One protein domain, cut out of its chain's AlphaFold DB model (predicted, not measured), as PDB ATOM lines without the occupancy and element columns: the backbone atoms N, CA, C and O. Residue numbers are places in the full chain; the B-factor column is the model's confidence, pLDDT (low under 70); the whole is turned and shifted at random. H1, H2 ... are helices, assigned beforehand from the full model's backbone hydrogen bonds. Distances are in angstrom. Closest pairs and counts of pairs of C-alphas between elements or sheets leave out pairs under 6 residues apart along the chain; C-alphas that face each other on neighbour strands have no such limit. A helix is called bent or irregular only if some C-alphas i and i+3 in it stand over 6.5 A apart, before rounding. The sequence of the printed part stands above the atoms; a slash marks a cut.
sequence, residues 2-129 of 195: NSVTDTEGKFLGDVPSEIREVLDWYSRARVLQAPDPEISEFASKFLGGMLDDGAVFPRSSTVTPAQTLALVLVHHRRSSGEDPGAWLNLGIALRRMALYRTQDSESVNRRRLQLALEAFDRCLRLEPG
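Overview. This is residues 2 to 129 of the 195 residues of an uncharacterized protein of Acidobacteria bacterium (UniProt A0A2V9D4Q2). A long helical hairpin, H4 and H5, has three mutually crossed helices, H1, H2 and H3, grouped on the H4 side; H2 and H3 pack on H4, and H5 is on the hairpin's far side. Residues 2 to 7 stick out as a free tail. The printed part has 128 residues, with five named helices in the order H1 to H5 and no named strand, class all helix. It is compact, with a radius of gyration of the C-alphas of 14.3 A and spans of 39 by 39 by 33 A.

Along the chain. H1, residues 17 to 28, begins at C-alpha 17 (228.975, 147.298, 181.682) and is 16.2 A long. H2 is residues 37 to 52, 22.8 A. H3 is residues 65 to 78, 18.4 A, and irregular: C-alphas 73 and 76 are 7.4 A apart. H4 is residues 84 to 100, 23.9 A. H5, residues 106 to 126, 30.5 A, ends at C-alpha 126 (219.674, 129.481, 205.402).

Arrangement. H1 touches H3 with residues 22 to 26 alone, about perpendicular at 77 degrees; the closest C-alphas, of Leu 23 and Ala 70, are 5.5 A apart. H2 touches H3 at a steep tilt of 62 degrees, the same way, closest at the C-alphas of Ala 43 and Ala 66, 5.1 A. H3 touches H4 with residues 72 to 76 alone, at a steep tilt of 55 degrees, opposite ways; the closest C-alphas are those of His 76 and Ala 86, 4.8 A. H4 and H5 form a hairpin at a shallow tilt of 16 degrees, closest at the C-alphas of Gly 91 and Ala 116, 4.0 A. H5 is apart from H1, H2 and H3. Every O i to N i+4 pair is within hydrogen-bond range in H1, H2, H4 and H5; in H3, 8 of 10 are.

Size, cuts and confidence. The C-alphas farthest apart, of Gln 33 and Gly 129, are 43.0 A apart. The printed part has no cut, and the link from H2 to H3 is long. The pLDDT is under 70 at residues 2 to 9, 29 to 32, 58 to 62 and 101 to 102.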
ATOM      1  N   ASN A   2     204.597 152.217 198.857       29.11
ATOM      2  CA  ASN A   2     205.739 152.397 199.752       29.11
ATOM      3  C   ASN A   2     206.950 151.810 199.042       29.11
ATOM      4  O   ASN A   2     206.906 150.700 198.517       29.11
ATOM      5  N   SER A   3     207.976 152.635 198.954       35.25
ATOM      6  CA  SER A   3     209.159 152.488 198.135       35.25
ATOM      7  C   SER A   3     210.089 151.401 198.689       35.25
ATOM      8  O   SER A   3     210.771 151.608 199.691       35.25
ATOM      9  N   VAL A   4     210.158 150.256 198.002       40.31
ATOM     10  CA  VAL A   4     211.220 149.235 198.140       40.31
ATOM     11  C   VAL A   4     212.498 149.743 197.445       40.31
ATOM     12  O   VAL A   4     213.116 149.066 196.637       40.31
ATOM     13  N   THR A   5     212.879 150.996 197.688       37.91
ATOM     14  CA  THR A   5     213.871 151.708 196.865       37.91
ATOM     15  C   THR A   5     215.294 151.680 197.416       37.91
ATOM     16  O   THR A   5     216.104 152.471 196.959       37.91
ATOM     17  N   ASP A   6     215.643 150.784 198.349       42.84
ATOM     18  CA  ASP A   6     217.034 150.725 198.853       42.84
ATOM     19  C   ASP A   6     217.641 149.313 199.001       42.84
ATOM     20  O   ASP A   6     218.846 149.151 199.175       42.84
ATOM     21  N   THR A   7     216.857 148.239 198.841       48.00
ATOM     22  CA  THR A   7     217.391 146.860 198.816       48.00
ATOM     23  C   THR A   7     217.568 146.289 197.407       48.00
ATOM     24  O   THR A   7     218.407 145.408 197.219       48.00
ATOM     25  N   GLU A   8     216.853 146.803 196.401       50.41
ATOM     26  CA  GLU A   8     216.880 146.286 195.021       50.41
ATOM     27  C   GLU A   8     218.211 146.543 194.294       50.41
ATOM     28  O   GLU A   8     218.655 145.710 193.496       50.41
ATOM     29  N   GLY A   9     218.866 147.667 194.601       60.91
ATOM     30  CA  GLY A   9     220.130 148.092 193.995       60.91
ATOM     31  C   GLY A   9     221.379 147.653 194.758       60.91
ATOM     32  O   GLY A   9     222.473 147.719 194.206       60.91
ATOM     33  N   LYS A  10     221.256 147.165 196.002       76.19
ATOM     34  CA  LYS A  10     222.430 146.956 196.864       76.19
ATOM     35  C   LYS A  10     223.437 145.966 196.265       76.19
ATOM     36  O   LYS A  10     224.628 146.242 196.303       76.19
ATOM     37  N   PHE A  11     222.973 144.848 195.698       82.56
ATOM     38  CA  PHE A  11     223.855 143.809 195.144       82.56
ATOM     39  C   PHE A  11     224.236 144.030 193.677       82.56
ATOM     40  O   PHE A  11     225.302 143.592 193.273       82.56
ATOM     41  N   LEU A  12     223.396 144.695 192.876       83.31
ATOM     42  CA  LEU A  12     223.623 144.849 191.428       83.31
ATOM     43  C   LEU A  12     223.890 146.299 190.983       83.31
ATOM     44  O   LEU A  12     224.010 146.548 189.787       83.31
ATOM     45  N   GLY A  13     223.975 147.256 191.911       77.12
ATOM     46  CA  GLY A  13     224.061 148.689 191.601       77.12
ATOM     47  C   GLY A  13     225.343 149.097 190.874       77.12
ATOM     48  O   GLY A  13     225.289 149.919 189.966       77.12
ATOM     49  N   ASP A  14     226.465 148.452 191.197       80.44
ATOM     50  CA  ASP A  14     227.785 148.785 190.653       80.44
ATOM     51  C   ASP A  14     228.365 147.613 189.845       80.44
ATOM     52  O   ASP A  14     229.495 147.194 190.077       80.44
ATOM     53  N   VAL A  15     227.603 147.005 188.931       87.00
ATOM     54  CA  VAL A  15     228.101 145.900 188.081       87.00
ATOM     55  C   VAL A  15     228.840 146.411 186.829       87.00
ATOM     56  O   VAL A  15     228.520 147.505 186.353       87.00
ATOM     57  N   PRO A  16     229.794 145.636 186.268       88.69
ATOM     58  CA  PRO A  16     230.445 145.954 184.990       88.69
ATOM     59  C   PRO A  16     229.447 146.182 183.844       88.69
ATOM     60  O   PRO A  16     228.341 145.634 183.867       88.69
ATOM     61  N   SER A  17     229.839 146.955 182.824       87.94
ATOM     62  CA  SER A  17     228.975 147.298 181.682       87.94
ATOM     63  C   SER A  17     228.438 146.070 180.953       87.94
ATOM     64  O   SER A  17     227.251 146.023 180.668       87.94
ATOM     65  N   GLU A  18     229.247 145.029 180.760       90.69
ATOM     66  CA  GLU A  18     228.830 143.789 180.092       90.69
ATOM     67  C   GLU A  18     227.774 143.036 180.910       90.69
ATOM     68  O   GLU A  18     226.826 142.474 180.368       90.69
ATOM     69  N   ILE A  19     227.893 143.048 182.246       91.75
ATOM     70  CA  ILE A  19     226.872 142.466 183.127       91.75
ATOM     71  C   ILE A  19     225.581 143.277 183.035       91.75
ATOM     72  O   ILE A  19     224.495 142.697 182.995       91.75
ATOM     73  N   ARG A  20     225.685 144.609 182.985       90.44
ATOM     74  CA  ARG A  20     224.527 145.480 182.776       90.44
ATOM     75  C   ARG A  20     223.865 145.186 181.434       90.44
ATOM     76  O   ARG A  20     222.659 144.994 181.407       90.44
ATOM     77  N   GLU A  21     224.636 145.035 180.365       91.31
ATOM     78  CA  GLU A  21     224.133 144.671 179.039       91.31
ATOM     79  C   GLU A  21     223.446 143.303 179.029       91.31
ATOM     80  O   GLU A  21     222.358 143.181 178.469       91.31
ATOM     81  N   VAL A  22     224.010 142.293 179.707       92.12
ATOM     82  CA  VAL A  22     223.369 140.979 179.898       92.12
ATOM     83  C   VAL A  22     222.016 141.129 180.605       92.12
ATOM     84  O   VAL A  22     221.024 140.538 180.172       92.12
ATOM     85  N   LEU A  23     221.949 141.913 181.687       91.12
ATOM     86  CA  LEU A  23     220.720 142.132 182.455       91.12
ATOM     87  C   LEU A  23     219.683 142.953 181.671       91.12
ATOM     88  O   LEU A  23     218.501 142.601 181.658       91.12
ATOM     89  N   ASP A  24     220.118 144.001 180.977       89.62
ATOM     90  CA  ASP A  24     219.282 144.859 180.140       89.62
ATOM     91  C   ASP A  24     218.731 144.081 178.950       89.62
ATOM     92  O   ASP A  24     217.549 144.197 178.623       89.62
ATOM     93  N   TRP A  25     219.565 143.262 178.305       90.00
ATOM     94  CA  TRP A  25     219.132 142.324 177.278       90.00
ATOM     95  C   TRP A  25     218.088 141.359 177.841       90.00
ATOM     96  O   TRP A  25     216.989 141.277 177.299       90.00
ATOM     97  N   TYR A  26     218.369 140.695 178.965       88.88
ATOM     98  CA  TYR A  26     217.453 139.728 179.573       88.88
ATOM     99  C   TYR A  26     216.099 140.349 179.956       88.88
ATOM    100  O   TYR A  26     215.054 139.721 179.779       88.88
ATOM    101  N   SER A  27     216.094 141.597 180.438       86.12
ATOM    102  CA  SER A  27     214.863 142.321 180.790       86.12
ATOM    103  C   SER A  27     213.999 142.672 179.569       86.12
ATOM    104  O   SER A  27     212.769 142.616 179.649       86.12
ATOM    105  N   ARG A  28     214.634 142.986 178.429       84.12
ATOM    106  CA  ARG A  28     213.980 143.343 177.160       84.12
ATOM    107  C   ARG A  28     213.557 142.119 176.352       84.12
ATOM    108  O   ARG A  28     212.491 142.125 175.743       84.12
ATOM    109  N   ALA A  29     214.349 141.050 176.381       69.38
ATOM    110  CA  ALA A  29     214.215 139.859 175.544       69.38
ATOM    111  C   ALA A  29     213.078 138.907 175.967       69.38
ATOM    112  O   ALA A  29     213.139 137.710 175.689       69.38
ATOM    113  N   ARG A  30     211.996 139.415 176.582       60.03
ATOM    114  CA  ARG A  30     210.809 138.618 176.965       60.03
ATOM    115  C   ARG A  30     210.183 137.854 175.781       60.03
ATOM    116  O   ARG A  30     209.358 136.979 176.018       60.03
ATOM    117  N   VAL A  31     210.598 138.137 174.538       54.28
ATOM    118  CA  VAL A  31     210.212 137.422 173.316       54.28
ATOM    119  C   VAL A  31     211.441 137.194 172.400       54.28
ATOM    120  O   VAL A  31     211.785 138.034 171.579       54.28
ATOM    121  N   LEU A  32     212.105 136.043 172.555       56.59
ATOM    122  CA  LEU A  32     212.865 135.273 171.540       56.59
ATOM    123  C   LEU A  32     214.063 135.883 170.770       56.59
ATOM    124  O   LEU A  32     214.661 135.157 169.975       56.59
ATOM    125  N   GLN A  33     214.485 137.131 170.981       73.62
ATOM    126  CA  GLN A  33     215.701 137.619 170.309       73.62
ATOM    127  C   GLN A  33     216.962 136.996 170.929       73.62
ATOM    128  O   GLN A  33     217.182 137.096 172.140       73.62
ATOM    129  N   ALA A  34     217.802 136.372 170.098       81.06
ATOM    130  CA  ALA A  34     219.098 135.859 170.528       81.06
ATOM    131  C   ALA A  34     219.980 137.001 171.079       81.06
ATOM    132  O   ALA A  34     219.918 138.118 170.559       81.06
ATOM    133  N   PRO A  35     220.772 136.751 172.138       85.00
ATOM    134  CA  PRO A  35     221.753 137.719 172.614       85.00
ATOM    135  C   PRO A  35     222.803 137.991 171.538       85.00
ATOM    136  O   PRO A  35     223.096 137.123 170.714       85.00
ATOM    137  N   ASP A  36     223.384 139.187 171.579       88.06
ATOM    138  CA  ASP A  36     224.542 139.524 170.755       88.06
ATOM    139  C   ASP A  36     225.676 138.486 170.962       88.06
ATOM    140  O   ASP A  36     225.834 137.972 172.084       88.06
ATOM    141  N   PRO A  37     226.447 138.122 169.917       91.88
ATOM    142  CA  PRO A  37     227.591 137.224 170.054       91.88
ATOM    143  C   PRO A  37     228.585 137.634 171.150       91.88
ATOM    144  O   PRO A  37     229.038 136.763 171.893       91.88
ATOM    145  N   GLU A  38     228.865 138.928 171.322       91.81
ATOM    146  CA  GLU A  38     229.797 139.426 172.344       91.81
ATOM    147  C   GLU A  38     229.247 139.205 173.759       91.81
ATOM    148  O   GLU A  38     229.934 138.660 174.628       91.81
ATOM    149  N   ILE A  39     227.963 139.519 173.973       90.62
ATOM    150  CA  ILE A  39     227.241 139.250 175.230       90.62
ATOM    151  C   ILE A  39     227.259 137.747 175.542       90.62
ATOM    152  O   ILE A  39     227.443 137.332 176.692       90.62
ATOM    153  N   SER A  40     227.079 136.914 174.517       91.38
ATOM    154  CA  SER A  40     227.068 135.454 174.642       91.38
ATOM    155  C   SER A  40     228.435 134.893 175.023       91.38
ATOM    156  O   SER A  40     228.531 134.033 175.907       91.38
ATOM    157  N   GLU A  41     229.496 135.378 174.383       94.00
ATOM    158  CA  GLU A  41     230.870 134.970 174.662       94.00
ATOM    159  C   GLU A  41     231.293 135.395 176.070       94.00
ATOM    160  O   GLU A  41     231.796 134.573 176.846       94.00
ATOM    161  N   PHE A  42     231.024 136.653 176.427       93.62
ATOM    162  CA  PHE A  42     231.256 137.178 177.766       93.62
ATOM    163  C   PHE A  42     230.561 136.316 178.824       93.62
ATOM    164  O   PHE A  42     231.211 135.836 179.759       93.62
ATOM    165  N   ALA A  43     229.258 136.067 178.660       93.75
ATOM    166  CA  ALA A  43     228.486 135.302 179.627       93.75
ATOM    167  C   ALA A  43     229.013 133.869 179.771       93.75
ATOM    168  O   ALA A  43     229.109 133.362 180.888       93.75
ATOM    169  N   SER A  44     229.420 133.240 178.666       94.25
ATOM    170  CA  SER A  44     230.010 131.895 178.670       94.25
ATOM    171  C   SER A  44     231.311 131.844 179.471       94.25
ATOM    172  O   SER A  44     231.462 130.997 180.351       94.25
ATOM    173  N   LYS A  45     232.235 132.781 179.222       94.19
ATOM    174  CA  LYS A  45     233.511 132.874 179.951       94.19
ATOM    175  C   LYS A  45     233.294 133.168 181.434       94.19
ATOM    176  O   LYS A  45     233.932 132.555 182.291       94.19
ATOM    177  N   PHE A  46     232.385 134.093 181.744       94.75
ATOM    178  CA  PHE A  46     232.088 134.465 183.122       94.75
ATOM    179  C   PHE A  46     231.487 133.288 183.902       94.75
ATOM    180  O   PHE A  46     231.960 132.982 184.998       94.75
ATOM    181  N   LEU A  47     230.517 132.579 183.314       94.19
ATOM    182  CA  LEU A  47     229.913 131.379 183.899       94.19
ATOM    183  C   LEU A  47     230.913 130.232 184.062       94.19
ATOM    184  O   LEU A  47     230.877 129.563 185.090       94.19
ATOM    185  N   GLY A  48     231.817 130.025 183.101       94.25
ATOM    186  CA  GLY A  48     232.881 129.023 183.217       94.25
ATOM    187  C   GLY A  48     233.730 129.252 184.467       94.25
ATOM    188  O   GLY A  48     233.864 128.370 185.305       94.25
ATOM    189  N   GLY A  49     234.183 130.486 184.676       93.94
ATOM    190  CA  GLY A  49     234.937 130.808 185.881       93.94
ATOM    191  C   GLY A  49     234.113 130.754 187.174       93.94
ATOM    192  O   GLY A  49     234.643 130.427 188.230       93.94
ATOM    193  N   MET A  50     232.811 131.049 187.117       95.19
ATOM    194  CA  MET A  50     231.921 130.818 188.257       95.19
ATOM    195  C   MET A  50     231.813 129.323 188.601       95.19
ATOM    196  O   MET A  50     231.783 128.991 189.784       95.19
ATOM    197  N   LEU A  51     231.774 128.427 187.606       93.06
ATOM    198  CA  LEU A  51     231.785 126.972 187.831       93.06
ATOM    199  C   LEU A  51     233.087 126.520 188.487       93.06
ATOM    200  O   LEU A  51     233.035 125.747 189.441       93.06
ATOM    201  N   ASP A  52     234.226 127.050 188.036       91.31
ATOM    202  CA  ASP A  52     235.536 126.774 188.644       91.31
ATOM    203  C   ASP A  52     235.606 127.223 190.112       91.31
ATOM    204  O   ASP A  52     236.342 126.644 190.910       91.31
ATOM    205  N   ASP A  53     234.827 128.245 190.471       91.31
ATOM    206  CA  ASP A  53     234.669 128.761 191.833       91.31
ATOM    207  C   ASP A  53     233.578 128.029 192.644       91.31
ATOM    208  O   ASP A  53     233.275 128.413 193.776       91.31
ATOM    209  N   GLY A  54     232.973 126.981 192.079       90.94
ATOM    210  CA  GLY A  54     231.986 126.134 192.746       90.94
ATOM    211  C   GLY A  54     230.537 126.608 192.633       90.94
ATOM    212  O   GLY A  54     229.695 126.143 193.402       90.94
ATOM    213  N   ALA A  55     230.209 127.510 191.703       93.00
ATOM    214  CA  ALA A  55     228.821 127.900 191.461       93.00
ATOM    215  C   ALA A  55     227.978 126.703 190.995       93.00
ATOM    216  O   ALA A  55     228.456 125.792 190.318       93.00
ATOM    217  N   VAL A  56     226.693 126.710 191.349       88.81
ATOM    218  CA  VAL A  56     225.756 125.629 191.029       88.81
ATOM    219  C   VAL A  56     224.624 126.189 190.187       88.81
ATOM    220  O   VAL A  56     223.751 126.893 190.691       88.81
ATOM    221  N   PHE A  57     224.622 125.877 188.894       84.81
ATOM    222  CA  PHE A  57     223.585 126.349 187.979       84.81
ATOM    223  C   PHE A  57     222.435 125.346 187.843       84.81
ATOM    224  O   PHE A  57     222.655 124.135 187.952       84.81
ATOM    225  N   PRO A  58     221.209 125.817 187.550       69.12
ATOM    226  CA  PRO A  58     220.124 124.935 187.142       69.12
ATOM    227  C   PRO A  58     220.543 124.164 185.885       69.12
ATOM    228  O   PRO A  58     220.966 124.762 184.897       69.12
ATOM    229  N   ARG A  59     220.418 122.833 185.893       61.91
ATOM    230  CA  ARG A  59     220.654 122.017 184.695       61.91
ATOM    231  C   ARG A  59     219.460 122.177 183.755       61.91
ATOM    232  O   ARG A  59     218.453 121.501 183.923       61.91
ATOM    233  N   SER A  60     219.556 123.085 182.789       65.12
ATOM    234  CA  SER A  60     218.584 123.202 181.702       65.12
ATOM    235  C   SER A  60     219.314 123.352 180.373       65.12
ATOM    236  O   SER A  60     220.165 124.222 180.220       65.12
ATOM    237  N   SER A  61     218.981 122.490 179.412       56.19
ATOM    238  CA  SER A  61     219.547 122.486 178.059       56.19
ATOM    239  C   SER A  61     218.936 123.546 177.135       56.19
ATOM    240  O   SER A  61     219.343 123.648 175.982       56.19
ATOM    241  N   THR A  62     217.959 124.324 177.613       67.38
ATOM    242  CA  THR A  62     217.184 125.257 176.778       67.38
ATOM    243  C   THR A  62     217.530 126.725 177.006       67.38
ATOM    244  O   THR A  62     216.937 127.584 176.359       67.38
ATOM    245  N   VAL A  63     218.441 127.037 177.933       80.31
ATOM    246  CA  VAL A  63     218.816 128.418 178.270       80.31
ATOM    247  C   VAL A  63     220.199 128.760 177.730       80.31
ATOM    248  O   VAL A  63     221.147 127.993 177.884       80.31
ATOM    249  N   THR A  64     220.332 129.927 177.102       88.56
ATOM    250  CA  THR A  64     221.639 130.404 176.629       88.56
ATOM    251  C   THR A  64     222.538 130.796 177.814       88.56
ATOM    252  O   THR A  64     222.035 131.053 178.915       88.56
ATOM    253  N   PRO A  65     223.868 130.905 177.629       90.19
ATOM    254  CA  PRO A  65     224.769 131.405 178.668       90.19
ATOM    255  C   PRO A  65     224.372 132.791 179.195       90.19
ATOM    256  O   PRO A  65     224.337 132.998 180.404       90.19
ATOM    257  N   ALA A  66     223.967 133.718 178.321       91.44
ATOM    258  CA  ALA A  66     223.489 135.037 178.741       91.44
ATOM    259  C   ALA A  66     222.221 134.948 179.612       91.44
ATOM    260  O   ALA A  66     222.129 135.616 180.642       91.44
ATOM    261  N   GLN A  67     221.267 134.073 179.258       90.06
ATOM    262  CA  GLN A  67     220.070 133.839 180.083       90.06
ATOM    263  C   GLN A  67     220.431 133.216 181.418       90.06
ATOM    264  O   GLN A  67     219.900 133.629 182.443       90.06
ATOM    265  N   THR A  68     221.335 132.239 181.409       91.38
ATOM    266  CA  THR A  68     221.812 131.571 182.621       91.38
ATOM    267  C   THR A  68     222.460 132.577 183.560       91.38
ATOM    268  O   THR A  68     222.096 132.630 184.731       91.38
ATOM    269  N   LEU A  69     223.355 133.425 183.051       93.12
ATOM    270  CA  LEU A  69     224.024 134.446 183.848       93.12
ATOM    271  C   LEU A  69     223.028 135.448 184.435       93.12
ATOM    272  O   LEU A  69     223.048 135.692 185.641       93.12
ATOM    273  N   ALA A  70     222.110 135.972 183.620       91.88
ATOM    274  CA  ALA A  70     221.076 136.877 184.108       91.88
ATOM    275  C   ALA A  70     220.207 136.209 185.185       91.88
ATOM    276  O   ALA A  70     220.025 136.771 186.263       91.88
ATOM    277  N   LEU A  71     219.723 134.988 184.932       89.94
ATOM    278  CA  LEU A  71     218.922 134.214 185.880       89.94
ATOM    279  C   LEU A  71     219.652 134.012 187.200       89.94
ATOM    280  O   LEU A  71     219.066 134.270 188.243       89.94
ATOM    281  N   VAL A  72     220.920 133.609 187.159       90.81
ATOM    282  CA  VAL A  72     221.754 133.403 188.347       90.81
ATOM    283  C   VAL A  72     221.865 134.683 189.179       90.81
ATOM    284  O   VAL A  72     221.634 134.643 190.387       90.81
ATOM    285  N   LEU A  73     222.151 135.824 188.547       91.69
ATOM    286  CA  LEU A  73     222.306 137.107 189.241       91.69
ATOM    287  C   LEU A  73     221.010 137.573 189.911       91.69
ATOM    288  O   LEU A  73     221.034 138.146 191.002       91.69
ATOM    289  N   VAL A  74     219.864 137.313 189.278       90.06
ATOM    290  CA  VAL A  74     218.556 137.743 189.791       90.06
ATOM    291  C   VAL A  74     217.840 136.669 190.614       90.06
ATOM    292  O   VAL A  74     216.785 136.961 191.178       90.06
ATOM    293  N   HIS A  75     218.387 135.450 190.702       90.19
ATOM    294  CA  HIS A  75     217.720 134.286 191.298       90.19
ATOM    295  C   HIS A  75     217.325 134.534 192.748       90.19
ATOM    296  O   HIS A  75     216.184 134.287 193.113       90.19
ATOM    297  N   HIS A  76     218.215 135.147 193.533       89.19
ATOM    298  CA  HIS A  76     217.959 135.460 194.942       89.19
ATOM    299  C   HIS A  76     216.705 136.324 195.140       89.19
ATOM    300  O   HIS A  76     216.085 136.272 196.191       89.19
ATOM    301  N   ARG A  77     216.305 137.109 194.132       87.25
ATOM    302  CA  ARG A  77     215.063 137.898 194.149       87.25
ATOM    303  C   ARG A  77     213.863 137.057 193.744       87.25
ATOM    304  O   ARG A  77     212.806 137.158 194.351       87.25
ATOM    305  N   ARG A  78     214.032 136.220 192.716       85.69
ATOM    306  CA  ARG A  78     212.984 135.322 192.207       85.69
ATOM    307  C   ARG A  78     212.587 134.261 193.230       85.69
ATOM    308  O   ARG A  78     211.441 133.836 193.224       85.69
ATOM    309  N   SER A  79     213.523 133.855 194.085       86.38
ATOM    310  CA  SER A  79     213.308 132.931 195.196       86.38
ATOM    311  C   SER A  79     212.941 133.629 196.511       86.38
ATOM    312  O   SER A  79     213.063 133.015 197.565       86.38
ATOM    313  N   SER A  80     212.554 134.913 196.487       86.50
ATOM    314  CA  SER A  80     212.226 135.704 197.689       86.50
ATOM    315  C   SER A  80     213.332 135.730 198.759       86.50
ATOM    316  O   SER A  80     213.081 136.024 199.923       86.50
ATOM    317  N   GLY A  81     214.577 135.445 198.372       85.75
ATOM    318  CA  GLY A  81     215.729 135.362 199.264       85.75
ATOM    319  C   GLY A  81     215.833 134.058 200.053       85.75
ATOM    320  O   GLY A  81     216.696 133.981 200.924       85.75
ATOM    321  N   GLU A  82     215.010 133.053 199.753       88.94
ATOM    322  CA  GLU A  82     214.896 131.813 200.535       88.94
ATOM    323  C   GLU A  82     215.771 130.670 200.006       88.94
ATOM    324  O   GLU A  82     215.986 129.690 200.711       88.94
ATOM    325  N   ASP A  83     216.312 130.789 198.788       90.62
ATOM    326  CA  ASP A  83     217.188 129.770 198.194       90.62
ATOM    327  C   ASP A  83     218.675 130.035 198.537       90.62
ATOM    328  O   ASP A  83     219.251 131.019 198.051       90.62
ATOM    329  N   PRO A  84     219.339 129.159 199.319       92.38
ATOM    330  CA  PRO A  84     220.758 129.288 199.652       92.38
ATOM    331  C   PRO A  84     221.669 129.276 198.417       92.38
ATOM    332  O   PRO A  84     222.628 130.045 198.345       92.38
ATOM    333  N   GLY A  85     221.356 128.448 197.414       92.44
ATOM    334  CA  GLY A  85     222.136 128.335 196.182       92.44
ATOM    335  C   GLY A  85     222.122 129.627 195.365       92.44
ATOM    336  O   GLY A  85     223.116 129.978 194.727       92.44
ATOM    337  N   ALA A  86     221.031 130.391 195.451       92.69
ATOM    338  CA  ALA A  86     220.944 131.716 194.849       92.69
ATOM    339  C   ALA A  86     221.957 132.692 195.454       92.69
ATOM    340  O   ALA A  86     222.647 133.412 194.730       92.69
ATOM    341  N   TRP A  87     222.070 132.688 196.782       94.81
ATOM    342  CA  TRP A  87     223.014 133.529 197.512       94.81
ATOM    343  C   TRP A  87     224.463 133.082 197.317       94.81
ATOM    344  O   TRP A  87     225.333 133.935 197.141       94.81
ATOM    345  N   LEU A  88     224.720 131.770 197.265       95.81
ATOM    346  CA  LEU A  88     226.033 131.222 196.920       95.81
ATOM    347  C   LEU A  88     226.502 131.740 195.555       95.81
ATOM    348  O   LEU A  88     227.587 132.311 195.441       95.81
ATOM    349  N   ASN A  89     225.671 131.575 194.525       95.50
ATOM    350  CA  ASN A  89     226.033 131.984 193.174       95.50
ATOM    351  C   ASN A  89     226.203 133.501 193.055       95.50
ATOM    352  O   ASN A  89     227.114 133.955 192.362       95.50
ATOM    353  N   LEU A  90     225.363 134.287 193.737       95.31
ATOM    354  CA  LEU A  90     225.499 135.742 193.769       95.31
ATOM    355  C   LEU A  90     226.822 136.165 194.423       95.31
ATOM    356  O   LEU A  90     227.515 137.021 193.881       95.31
ATOM    357  N   GLY A  91     227.199 135.545 195.546       95.94
ATOM    358  CA  GLY A  91     228.475 135.808 196.214       95.94
ATOM    359  C   GLY A  91     229.671 135.521 195.307       95.94
ATOM    360  O   GLY A  91     230.560 136.362 195.167       95.94
ATOM    361  N   ILE A  92     229.653 134.381 194.608       96.38
ATOM    362  CA  ILE A  92     230.683 134.030 193.620       96.38
ATOM    363  C   ILE A  92     230.723 135.064 192.491       96.38
ATOM    364  O   ILE A  92     231.799 135.547 192.144       96.38
ATOM    365  N   ALA A  93     229.568 135.446 191.944       95.38
ATOM    366  CA  ALA A  93     229.502 136.420 190.864       95.38
ATOM    367  C   ALA A  93     230.091 137.776 191.283       95.38
ATOM    368  O   ALA A  93     230.923 138.322 190.566       95.38
ATOM    369  N   LEU A  94     229.731 138.291 192.459       95.25
ATOM    370  CA  LEU A  94     230.220 139.577 192.971       95.25
ATOM    371  C   LEU A  94     231.721 139.565 193.241       95.25
ATOM    372  O   LEU A  94     232.430 140.500 192.861       95.25
ATOM    373  N   ARG A  95     232.215 138.475 193.834       95.06
ATOM    374  CA  ARG A  95     233.645 138.256 194.049       95.06
ATOM    375  C   ARG A  95     234.407 138.245 192.728       95.06
ATOM    376  O   ARG A  95     235.448 138.886 192.601       95.06
ATOM    377  N   ARG A  96     233.874 137.541 191.726       94.00
ATOM    378  CA  ARG A  96     234.465 137.516 190.388       94.00
ATOM    379  C   ARG A  96     234.413 138.880 189.728       94.00
ATOM    380  O   ARG A  96     235.426 139.275 189.180       94.00
ATOM    381  N   MET A  97     233.313 139.629 189.814       92.44
ATOM    382  CA  MET A  97     233.234 140.994 189.269       92.44
ATOM    383  C   MET A  97     234.318 141.908 189.851       92.44
ATOM    384  O   MET A  97     234.888 142.699 189.109       92.44
ATOM    385  N   ALA A  98     234.644 141.763 191.139       92.00
ATOM    386  CA  ALA A  98     235.730 142.511 191.771       92.00
ATOM    387  C   ALA A  98     237.134 142.132 191.252       92.00
ATOM    388  O   ALA A  98     238.040 142.957 191.305       92.00
ATOM    389  N   LEU A  99     237.321 140.906 190.744       84.56
ATOM    390  CA  LEU A  99     238.566 140.455 190.097       84.56
ATOM    391  C   LEU A  99     238.596 140.674 188.587       84.56
ATOM    392  O   LEU A  99     239.666 140.726 187.988       84.56
ATOM    393  N   TYR A 100     237.421 140.693 187.963       70.56
ATOM    394  CA  TYR A 100     237.259 140.546 186.525       70.56
ATOM    395  C   TYR A 100     237.867 141.731 185.764       70.56
ATOM    396  O   TYR A 100     238.311 141.554 184.631       70.56
ATOM    397  N   ARG A 101     237.943 142.921 186.387       65.19
ATOM    398  CA  ARG A 101     238.598 144.104 185.811       65.19
ATOM    399  C   ARG A 101     239.317 144.971 186.840       65.19
ATOM    400  O   ARG A 101     238.748 145.389 187.840       65.19
ATOM    401  N   THR A 102     240.541 145.354 186.487       60.72
ATOM    402  CA  THR A 102     241.372 146.347 187.190       60.72
ATOM    403  C   THR A 102     240.994 147.801 186.876       60.72
ATOM    404  O   THR A 102     241.642 148.716 187.370       60.72
ATOM    405  N   GLN A 103     239.977 148.025 186.032       71.50
ATOM    406  CA  GLN A 103     239.551 149.363 185.596       71.50
ATOM    407  C   GLN A 103     238.577 150.036 186.570       71.50
ATOM    408  O   GLN A 103     238.506 151.262 186.615       71.50
ATOM    409  N   ASP A 104     237.831 149.248 187.351       84.25
ATOM    410  CA  ASP A 104     236.969 149.794 188.393       84.25
ATOM    411  C   ASP A 104     237.812 150.268 189.577       84.25
ATOM    412  O   ASP A 104     238.820 149.653 189.934       84.25
ATOM    413  N   SER A 105     237.386 151.363 190.210       88.88
ATOM    414  CA  SER A 105     238.100 151.891 191.374       88.88
ATOM    415  C   SER A 105     238.188 150.851 192.497       88.88
ATOM    416  O   SER A 105     237.274 150.042 192.693       88.88
ATOM    417  N   GLU A 106     239.249 150.923 193.304       89.25
ATOM    418  CA  GLU A 106     239.412 150.046 194.470       89.25
ATOM    419  C   GLU A 106     238.182 150.097 195.392       89.25
ATOM    420  O   GLU A 106     237.740 149.066 195.892       89.25
ATOM    421  N   SER A 107     237.580 151.278 195.565       90.38
ATOM    422  CA  SER A 107     236.385 151.455 196.399       90.38
ATOM    423  C   SER A 107     235.187 150.633 195.906       90.38
ATOM    424  O   SER A 107     234.496 149.998 196.706       90.38
ATOM    425  N   VAL A 108     234.986 150.574 194.586       90.62
ATOM    426  CA  VAL A 108     233.922 149.791 193.949       90.62
ATOM    427  C   VAL A 108     234.203 148.300 194.115       90.62
ATOM    428  O   VAL A 108     233.320 147.547 194.527       90.62
ATOM    429  N   ASN A 109     235.445 147.871 193.879       90.94
ATOM    430  CA  ASN A 109     235.835 146.473 194.063       90.94
ATOM    431  C   ASN A 109     235.689 146.034 195.524       90.94
ATOM    432  O   ASN A 109     235.071 145.005 195.795       90.94
ATOM    433  N   ARG A 110     236.138 146.850 196.481       92.94
ATOM    434  CA  ARG A 110     235.967 146.598 197.918       92.94
ATOM    435  C   ARG A 110     234.492 146.487 198.302       92.94
ATOM    436  O   ARG A 110     234.132 145.574 199.042       92.94
ATOM    437  N   ARG A 111     233.623 147.349 197.763       92.75
ATOM    438  CA  ARG A 111     232.171 147.261 197.981       92.75
ATOM    439  C   ARG A 111     231.592 145.953 197.438       92.75
ATOM    440  O   ARG A 111     230.836 145.295 198.147       92.75
ATOM    441  N   ARG A 112     231.968 145.526 196.229       93.12
ATOM    442  CA  ARG A 112     231.531 144.232 195.666       93.12
ATOM    443  C   ARG A 112     231.981 143.050 196.518       93.12
ATOM    444  O   ARG A 112     231.191 142.137 196.735       93.12
ATOM    445  N   LEU A 113     233.205 143.083 197.041       95.50
ATOM    446  CA  LEU A 113     233.715 142.053 197.950       95.50
ATOM    447  C   LEU A 113     232.926 142.014 199.267       95.50
ATOM    448  O   LEU A 113     232.558 140.938 199.728       95.50
ATOM    449  N   GLN A 114     232.574 143.168 199.839       95.88
ATOM    450  CA  GLN A 114     231.696 143.222 201.016       95.88
ATOM    451  C   GLN A 114     230.309 142.634 200.723       95.88
ATOM    452  O   GLN A 114     229.789 141.842 201.506       95.88
ATOM    453  N   LEU A 115     229.729 142.946 199.563       95.19
ATOM    454  CA  LEU A 115     228.461 142.358 199.128       95.19
ATOM    455  C   LEU A 115     228.585 140.846 198.884       95.19
ATOM    456  O   LEU A 115     227.666 140.097 199.208       95.19
ATOM    457  N   ALA A 116     229.719 140.368 198.371       96.81
ATOM    458  CA  ALA A 116     229.976 138.940 198.241       96.81
ATOM    459  C   ALA A 116     229.962 138.241 199.611       96.81
ATOM    460  O   ALA A 116     229.280 137.226 199.765       96.81
ATOM    461  N   LEU A 117     230.626 138.815 200.625       98.06
ATOM    462  CA  LEU A 117     230.584 138.308 202.003       98.06
ATOM    463  C   LEU A 117     229.152 138.265 202.552       98.06
ATOM    464  O   LEU A 117     228.738 137.234 203.080       98.06
ATOM    465  N   GLU A 118     228.371 139.335 202.368       96.69
ATOM    466  CA  GLU A 118     226.968 139.369 202.797       96.69
ATOM    467  C   GLU A 118     226.117 138.278 202.127       96.69
ATOM    468  O   GLU A 118     225.231 137.697 202.765       96.69
ATOM    469  N   ALA A 119     226.366 138.000 200.845       95.94
ATOM    470  CA  ALA A 119     225.684 136.944 200.111       95.94
ATOM    471  C   ALA A 119     226.064 135.558 200.656       95.94
ATOM    472  O   ALA A 119     225.178 134.761 200.969       95.94
ATOM    473  N   PHE A 120     227.352 135.283 200.878       97.44
ATOM    474  CA  PHE A 120     227.773 134.026 201.502       97.44
ATOM    475  C   PHE A 120     227.210 133.862 202.917       97.44
ATOM    476  O   PHE A 120     226.758 132.776 203.275       97.44
ATOM    477  N   ASP A 121     227.149 134.934 203.704       96.88
ATOM    478  CA  ASP A 121     226.536 134.907 205.030       96.88
ATOM    479  C   ASP A 121     225.041 134.584 204.985       96.88
ATOM    480  O   ASP A 121     224.541 133.866 205.852       96.88
ATOM    481  N   ARG A 122     224.309 135.073 203.974       95.12
ATOM    482  CA  ARG A 122     222.912 134.665 203.758       95.12
ATOM    483  C   ARG A 122     222.798 133.191 203.391       95.12
ATOM    484  O   ARG A 122     221.967 132.514 203.988       95.12
ATOM    485  N   CYS A 123     223.643 132.691 202.488       95.00
ATOM    486  CA  CYS A 123     223.688 131.267 202.144       95.00
ATOM    487  C   CYS A 123     223.867 130.400 203.403       95.00
ATOM    488  O   CYS A 123     223.070 129.503 203.660       95.00
ATOM    489  N   LEU A 124     224.868 130.722 204.225       95.12
ATOM    490  CA  LEU A 124     225.196 129.978 205.443       95.12
ATOM    491  C   LEU A 124     224.087 130.045 206.504       95.12
ATOM    492  O   LEU A 124     223.858 129.067 207.212       95.12
ATOM    493  N   ARG A 125     223.383 131.181 206.624       95.25
ATOM    494  CA  ARG A 125     222.254 131.328 207.561       95.25
ATOM    495  C   ARG A 125     221.028 130.508 207.174       95.25
ATOM    496  O   ARG A 125     220.277 130.133 208.066       95.25
ATOM    497  N   LEU A 126     220.810 130.269 205.882       93.12
ATOM    498  CA  LEU A 126     219.674 129.481 205.402       93.12
ATOM    499  C   LEU A 126     219.908 127.969 205.557       93.12
ATOM    500  O   LEU A 126     218.947 127.223 205.716       93.12
ATOM    501  N   GLU A 127     221.166 127.509 205.585       88.94
ATOM    502  CA  GLU A 127     221.523 126.100 205.835       88.94
ATOM    503  C   GLU A 127     222.544 125.932 206.989       88.94
ATOM    504  O   GLU A 127     223.607 125.344 206.796       88.94
ATOM    505  N   PRO A 128     222.256 126.367 208.231       84.88
ATOM    506  CA  PRO A 128     223.258 126.457 209.303       84.88
ATOM    507  C   PRO A 128     223.838 125.102 209.753       84.88
ATOM    508  O   PRO A 128     224.932 125.058 210.310       84.88
ATOM    509  N   GLY A 129     223.129 123.994 209.504       79.81
ATOM    510  CA  GLY A 129     223.540 122.641 209.898       79.81
ATOM    511  C   GLY A 129     224.131 121.782 208.777       79.81
ATOM    512  O   GLY A 129     224.594 120.677 209.048       79.81
TER     513      GLY A 129